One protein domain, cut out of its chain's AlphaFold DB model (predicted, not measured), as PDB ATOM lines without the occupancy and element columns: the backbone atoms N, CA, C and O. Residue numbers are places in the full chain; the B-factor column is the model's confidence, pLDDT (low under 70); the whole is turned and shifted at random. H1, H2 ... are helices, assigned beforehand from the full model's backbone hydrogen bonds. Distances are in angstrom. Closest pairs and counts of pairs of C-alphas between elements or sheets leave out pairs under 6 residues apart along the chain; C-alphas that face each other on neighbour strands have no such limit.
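This is residues 10 to 60 of the 60 residues of the protein "Thiamine_BP domain-containing protein" of Bacillus safensis (UniProt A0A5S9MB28). Two separate helices are strung on one open, extended chain with no common core. H1 runs toward one end of the long axis, the link folds back near residues 24 to 29, which stick out, and runs past H1 to H2, which stands free toward the other end. The printed part has 51 residues with two named helices, H1 then H2, and no named strand; the class is all helix, though named elements hold only 24 residues. It is extended, with a radius of gyration of the C-alphas of 16.8 A, and spans 51 by 24 by 13 A.

H1, residues 10 to 21, and H2, residues 47 to 58, are apart. In both helices every O i to N i+4 pair is within hydrogen-bond range.

H1 measures 17.1 A from C-alpha 10 at (26.408, -16.196, -48.086) to C-alpha 21. H2 measures 16.9 A and ends with C-alpha 58 at (34.935, -32.649, -19.671).

The C-alphas farthest apart, of Gly 27 and Gln 60, are 51.2 A apart. The link, residues 22 to 46, is long. The printed part has no cut. Residues 59 to 60 have pLDDT under 70.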
ATOM      1  N   SER A  10      26.843 -16.222 -46.683       94.19
ATOM      2  CA  SER A  10      26.408 -16.196 -48.086       94.19
ATOM      3  C   SER A  10      26.750 -17.493 -48.820       94.19
ATOM      4  O   SER A  10      25.890 -18.082 -49.472       94.19
ATOM      5  N   VAL A  11      27.979 -17.980 -48.650       95.62
ATOM      6  CA  VAL A  11      28.455 -19.231 -49.252       95.62
ATOM      7  C   VAL A  11      27.679 -20.422 -48.692       95.62
ATOM      8  O   VAL A  11      27.275 -21.309 -49.445       95.62
ATOM      9  N   LEU A  12      27.412 -20.434 -47.383       95.44
ATOM     10  CA  LEU A  12      26.632 -21.498 -46.748       95.44
ATOM     11  C   LEU A  12      25.213 -21.585 -47.321       95.44
ATOM     12  O   LEU A  12      24.736 -22.694 -47.561       95.44
ATOM     13  N   PHE A  13      24.552 -20.458 -47.601       95.75
ATOM     14  CA  PHE A  13      23.230 -20.478 -48.233       95.75
ATOM     15  C   PHE A  13      23.256 -21.062 -49.647       95.75
ATOM     16  O   PHE A  13      22.387 -21.871 -49.977       95.75
ATOM     17  N   GLU A  14      24.268 -20.744 -50.456       96.88
ATOM     18  CA  GLU A  14      24.416 -21.350 -51.784       96.88
ATOM     19  C   GLU A  14      24.635 -22.867 -51.713       96.88
ATOM     20  O   GLU A  14      24.100 -23.631 -52.520       96.88
ATOM     21  N   VAL A  15      25.434 -23.323 -50.747       96.19
ATOM     22  CA  VAL A  15      25.692 -24.752 -50.531       96.19
ATOM     23  C   VAL A  15      24.418 -25.463 -50.079       96.19
ATOM     24  O   VAL A  15      24.069 -26.503 -50.634       96.19
ATOM     25  N   ILE A  16      23.694 -24.892 -49.113       95.88
ATOM     26  CA  ILE A  16      22.420 -25.428 -48.619       95.88
ATOM     27  C   ILE A  16      21.408 -25.552 -49.759       95.88
ATOM     28  O   ILE A  16      20.740 -26.580 -49.858       95.88
ATOM     29  N   GLN A  17      21.324 -24.548 -50.635       96.19
ATOM     30  CA  GLN A  17      20.440 -24.586 -51.795       96.19
ATOM     31  C   GLN A  17      20.795 -25.754 -52.722       96.19
ATOM     32  O   GLN A  17      19.931 -26.572 -53.025       96.19
ATOM     33  N   ARG A  18      22.072 -25.901 -53.103       96.38
ATOM     34  CA  ARG A  18      22.518 -27.030 -53.939       96.38
ATOM     35  C   ARG A  18      22.206 -28.386 -53.297       96.38
ATOM     36  O   ARG A  18      21.772 -29.305 -53.983       96.38
ATOM     37  N   ILE A  19      22.385 -28.509 -51.979       95.12
ATOM     38  CA  ILE A  19      22.063 -29.736 -51.234       95.12
ATOM     39  C   ILE A  19      20.556 -30.015 -51.236       95.12
ATOM     40  O   ILE A  19      20.158 -31.172 -51.356       95.12
ATOM     41  N   HIS A  20      19.721 -28.985 -51.085       96.31
ATOM     42  CA  HIS A  20      18.268 -29.135 -51.081       96.31
ATOM     43  C   HIS A  20      17.725 -29.556 -52.450       96.31
ATOM     44  O   HIS A  20      16.790 -30.348 -52.494       96.31
ATOM     45  N   GLU A  21      18.327 -29.072 -53.540       97.19
ATOM     46  CA  GLU A  21      17.905 -29.357 -54.920       97.19
ATOM     47  C   GLU A  21      18.363 -30.738 -55.429       97.19
ATOM     48  O   GLU A  21      17.648 -31.399 -56.182       97.19
ATOM     49  N   ALA A  22      19.513 -31.237 -54.965       96.56
ATOM     50  CA  ALA A  22      20.095 -32.504 -55.428       96.56
ATOM     51  C   ALA A  22      19.152 -33.739 -55.389       96.56
ATOM     52  O   ALA A  22      19.258 -34.603 -56.264       96.56
ATOM     53  N   PRO A  23      18.232 -33.903 -54.416       96.00
ATOM     54  CA  PRO A  23      17.259 -34.993 -54.431       96.00
ATOM     55  C   PRO A  23      16.178 -34.828 -55.516       96.00
ATOM     56  O   PRO A  23      15.692 -35.835 -56.033       96.00
ATOM     57  N   PHE A  24      15.811 -33.598 -55.888       96.62
ATOM     58  CA  PHE A  24      14.817 -33.342 -56.936       96.62
ATOM     59  C   PHE A  24      15.347 -33.718 -58.322       96.62
ATOM     60  O   PHE A  24      14.607 -34.293 -59.120       96.62
ATOM     61  N   GLU A  25      16.648 -33.533 -58.572       94.88
ATOM     62  CA  GLU A  25      17.322 -34.033 -59.784       94.88
ATOM     63  C   GLU A  25      17.213 -35.563 -59.933       94.88
ATOM     64  O   GLU A  25      17.310 -36.102 -61.033       94.88
ATOM     65  N   LYS A  26      16.962 -36.274 -58.828       95.00
ATOM     66  CA  LYS A  26      16.749 -37.728 -58.797       95.00
ATOM     67  C   LYS A  26      15.275 -38.132 -58.887       95.00
ATOM     68  O   LYS A  26      14.957 -39.302 -58.687       95.00
ATOM     69  N   GLY A  27      14.374 -37.191 -59.175       95.06
ATOM     70  CA  GLY A  27      12.942 -37.442 -59.351       95.06
ATOM     71  C   GLY A  27      12.134 -37.490 -58.052       95.06
ATOM     72  O   GLY A  27      10.989 -37.936 -58.063       95.06
ATOM     73  N   LEU A  28      12.697 -37.047 -56.924       96.44
ATOM     74  CA  LEU A  28      11.947 -36.927 -55.674       96.44
ATOM     75  C   LEU A  28      11.068 -35.671 -55.701       96.44
ATOM     76  O   LEU A  28      11.461 -34.637 -56.224       96.44
ATOM     77  N   HIS A  29       9.878 -35.751 -55.106       95.25
ATOM     78  CA  HIS A  29       8.886 -34.665 -55.159       95.25
ATOM     79  C   HIS A  29       8.860 -33.775 -53.914       95.25
ATOM     80  O   HIS A  29       8.192 -32.744 -53.906       95.25
ATOM     81  N   ARG A  30       9.534 -34.181 -52.833       97.06
ATOM     82  CA  ARG A  30       9.543 -33.434 -51.574       97.06
ATOM     83  C   ARG A  30      10.823 -33.690 -50.796       97.06
ATOM     84  O   ARG A  30      11.171 -34.836 -50.526       97.06
ATOM     85  N   VAL A  31      11.439 -32.604 -50.345       96.75
ATOM     86  CA  VAL A  31      12.575 -32.598 -49.423       96.75
ATOM     87  C   VAL A  31      12.227 -31.680 -48.257       96.75
ATOM     88  O   VAL A  31      11.609 -30.634 -48.441       96.75
ATOM     89  N   ALA A  32      12.591 -32.077 -47.042       95.12
ATOM     90  CA  ALA A  32      12.497 -31.227 -45.861       95.12
ATOM     91  C   ALA A  32      13.902 -31.051 -45.284       95.12
ATOM     92  O   ALA A  32      14.539 -32.028 -44.893       95.12
ATOM     93  N   THR A  33      14.379 -29.809 -45.226       95.19
ATOM     94  CA  THR A  33      15.707 -29.478 -44.702       95.19
ATOM     95  C   THR A  33      15.544 -28.672 -43.423       95.19
ATOM     96  O   THR A  33      14.933 -27.608 -43.430       95.19
ATOM     97  N   ASN A  34      16.092 -29.185 -42.322       95.19
ATOM     98  CA  ASN A  34      16.153 -28.471 -41.051       95.19
ATOM     99  C   ASN A  34      17.556 -27.895 -40.880       95.19
ATOM    100  O   ASN A  34      18.539 -28.630 -40.971       95.19
ATOM    101  N   ILE A  35      17.642 -26.591 -40.626       94.62
ATOM    102  CA  ILE A  35      18.907 -25.857 -40.550       94.62
ATOM    103  C   ILE A  35      18.960 -25.150 -39.202       94.62
ATOM    104  O   ILE A  35      17.998 -24.502 -38.794       94.62
ATOM    105  N   ARG A  36      20.102 -25.255 -38.523       93.19
ATOM    106  CA  ARG A  36      20.420 -24.449 -37.346       93.19
ATOM    107  C   ARG A  36      21.671 -23.641 -37.656       93.19
ATOM    108  O   ARG A  36      22.721 -24.228 -37.887       93.19
ATOM    109  N   ILE A  37      21.536 -22.320 -37.657       92.75
ATOM    110  CA  ILE A  37      22.640 -21.385 -37.878       92.75
ATOM    111  C   ILE A  37      23.039 -20.813 -36.524       92.75
ATOM    112  O   ILE A  37      22.185 -20.359 -35.764       92.75
ATOM    113  N   ASP A  38      24.327 -20.875 -36.223       89.94
ATOM    114  CA  ASP A  38      24.919 -20.288 -35.027       89.94
ATOM    115  C   ASP A  38      25.923 -19.221 -35.476       89.94
ATOM    116  O   ASP A  38      27.083 -19.531 -35.741       89.94
ATOM    117  N   ASP A  39      25.425 -17.994 -35.653       88.06
ATOM    118  CA  ASP A  39      26.201 -16.806 -36.029       88.06
ATOM    119  C   ASP A  39      26.371 -15.916 -34.794       88.06
ATOM    120  O   ASP A  39      25.417 -15.293 -34.316       88.06
ATOM    121  N   ARG A  40      27.594 -15.875 -34.265       87.44
ATOM    122  CA  ARG A  40      27.971 -14.997 -33.160       87.44
ATOM    123  C   ARG A  40      28.796 -13.839 -33.695       87.44
ATOM    124  O   ARG A  40      29.850 -14.040 -34.285       87.44
ATOM    125  N   ARG A  41      28.328 -12.618 -33.433       86.50
ATOM    126  CA  ARG A  41      28.969 -11.369 -33.890       86.50
ATOM    127  C   ARG A  41      29.766 -10.656 -32.807       86.50
ATOM    128  O   ARG A  41      30.437  -9.669 -33.074       86.50
ATOM    129  N   ASP A  42      29.657 -11.145 -31.583       88.69
ATOM    130  CA  ASP A  42      30.361 -10.646 -30.412       88.69
ATOM    131  C   ASP A  42      31.747 -11.287 -30.246       88.69
ATOM    132  O   ASP A  42      32.627 -10.695 -29.628       88.69
ATOM    133  N   GLN A  43      31.963 -12.474 -30.822       79.38
ATOM    134  CA  GLN A  43      33.252 -13.163 -30.806       79.38
ATOM    135  C   GLN A  43      33.434 -14.076 -32.020       79.38
ATOM    136  O   GLN A  43      32.557 -14.870 -32.364       79.38
ATOM    137  N   THR A  44      34.629 -14.048 -32.604       75.50
ATOM    138  CA  THR A  44      35.024 -15.004 -33.640       75.50
ATOM    139  C   THR A  44      35.157 -16.391 -33.020       75.50
ATOM    140  O   THR A  44      35.965 -16.598 -32.116       75.50
ATOM    141  N   THR A  45      34.355 -17.347 -33.484       70.75
ATOM    142  CA  THR A  45      34.337 -18.718 -32.954       70.75
ATOM    143  C   THR A  45      34.343 -19.703 -34.115       70.75
ATOM    144  O   THR A  45      33.573 -19.533 -35.052       70.75
ATOM    145  N   THR A  46      35.179 -20.737 -34.034       78.88
ATOM    146  CA  THR A  46      35.256 -21.827 -35.025       78.88
ATOM    147  C   THR A  46      34.776 -23.153 -34.432       78.88
ATOM    148  O   THR A  46      34.751 -23.340 -33.209       78.88
ATOM    149  N   LEU A  47      34.439 -24.121 -35.277       76.69
ATOM    150  CA  LEU A  47      34.056 -25.482 -34.905       76.69
ATOM    151  C   LEU A  47      35.138 -26.142 -34.046       76.69
ATOM    152  O   LEU A  47      34.825 -26.752 -33.022       76.69
ATOM    153  N   THR A  48      36.407 -25.956 -34.414       76.19
ATOM    154  CA  THR A  48      37.556 -26.452 -33.646       76.19
ATOM    155  C   THR A  48      37.577 -25.856 -32.242       76.19
ATOM    156  O   THR A  48      37.653 -26.597 -31.265       76.19
ATOM    157  N   SER A  49      37.386 -24.537 -32.117       74.25
ATOM    158  CA  SER A  49      37.367 -23.869 -30.809       74.25
ATOM    159  C   SER A  49      36.207 -24.337 -29.912       74.25
ATOM    160  O   SER A  49      36.354 -24.433 -28.691       74.25
ATOM    161  N   LYS A  50      35.060 -24.710 -30.499       74.12
ATOM    162  CA  LYS A  50      33.936 -25.305 -29.757       74.12
ATOM    163  C   LYS A  50      34.267 -26.695 -29.224       74.12
ATOM    164  O   LYS A  50      33.954 -26.980 -28.069       74.12
ATOM    165  N   LEU A  51      34.903 -27.543 -30.034       78.44
ATOM    166  CA  LEU A  51      35.334 -28.876 -29.602       78.44
ATOM    167  C   LEU A  51      36.382 -28.792 -28.487       78.44
ATOM    168  O   LEU A  51      36.269 -29.492 -27.483       78.44
ATOM    169  N   GLU A  52      37.359 -27.894 -28.625       80.69
ATOM    170  CA  GLU A  52      38.375 -27.639 -27.599       80.69
ATOM    171  C   GLU A  52      37.753 -27.165 -26.282       80.69
ATOM    172  O   GLU A  52      38.101 -27.675 -25.216       80.69
ATOM    173  N   SER A  53      36.783 -26.247 -26.345       78.69
ATOM    174  CA  SER A  53      36.063 -25.779 -25.160       78.69
ATOM    175  C   SER A  53      35.334 -26.923 -24.455       78.69
ATOM    176  O   SER A  53      35.435 -27.041 -23.235       78.69
ATOM    177  N   VAL A  54      34.628 -27.785 -25.191       81.88
ATOM    178  CA  VAL A  54      33.917 -28.931 -24.601       81.88
ATOM    179  C   VAL A  54      34.899 -29.910 -23.953       81.88
ATOM    180  O   VAL A  54      34.714 -30.273 -22.793       81.88
ATOM    181  N   ASN A  55      35.986 -30.270 -24.641       81.81
ATOM    182  CA  ASN A  55      37.016 -31.162 -24.097       81.81
ATOM    183  C   ASN A  55      37.675 -30.600 -22.832       81.81
ATOM    184  O   ASN A  55      37.963 -31.347 -21.899       81.81
ATOM    185  N   LYS A  56      37.884 -29.282 -22.771       82.56
ATOM    186  CA  LYS A  56      38.439 -28.619 -21.589       82.56
ATOM    187  C   LYS A  56      37.529 -28.744 -20.363       82.56
ATOM    188  O   LYS A  56      38.045 -28.885 -19.265       82.56
ATOM    189  N   HIS A  57      36.209 -28.698 -20.549       76.06
ATOM    190  CA  HIS A  57      35.240 -28.801 -19.450       76.06
ATOM    191  C   HIS A  57      34.927 -30.252 -19.057       76.06
ATOM    192  O   HIS A  57      34.488 -30.485 -17.940       76.06
ATOM    193  N   LEU A  58      35.132 -31.221 -19.957       76.25
ATOM    194  CA  LEU A  58      34.935 -32.649 -19.671       76.25
ATOM    195  C   LEU A  58      36.121 -33.300 -18.945       76.25
ATOM    196  O   LEU A  58      35.934 -34.317 -18.287       76.25
ATOM    197  N   ASN A  59      37.325 -32.740 -19.088       66.25
ATOM    198  CA  ASN A  59      38.558 -33.259 -18.486       66.25
ATOM    199  C   ASN A  59      39.004 -32.465 -17.236       66.25
ATOM    200  O   ASN A  59      40.177 -32.522 -16.862       66.25
ATOM    201  N   GLN A  60      38.086 -31.708 -16.627       52.81
ATOM    202  CA  GLN A  60      38.211 -31.109 -15.292       52.81
ATOM    203  C   GLN A  60      37.335 -31.879 -14.309       52.81
ATOM    204  O   GLN A  60      37.782 -32.034 -13.152       52.81
TER     205      GLN A  60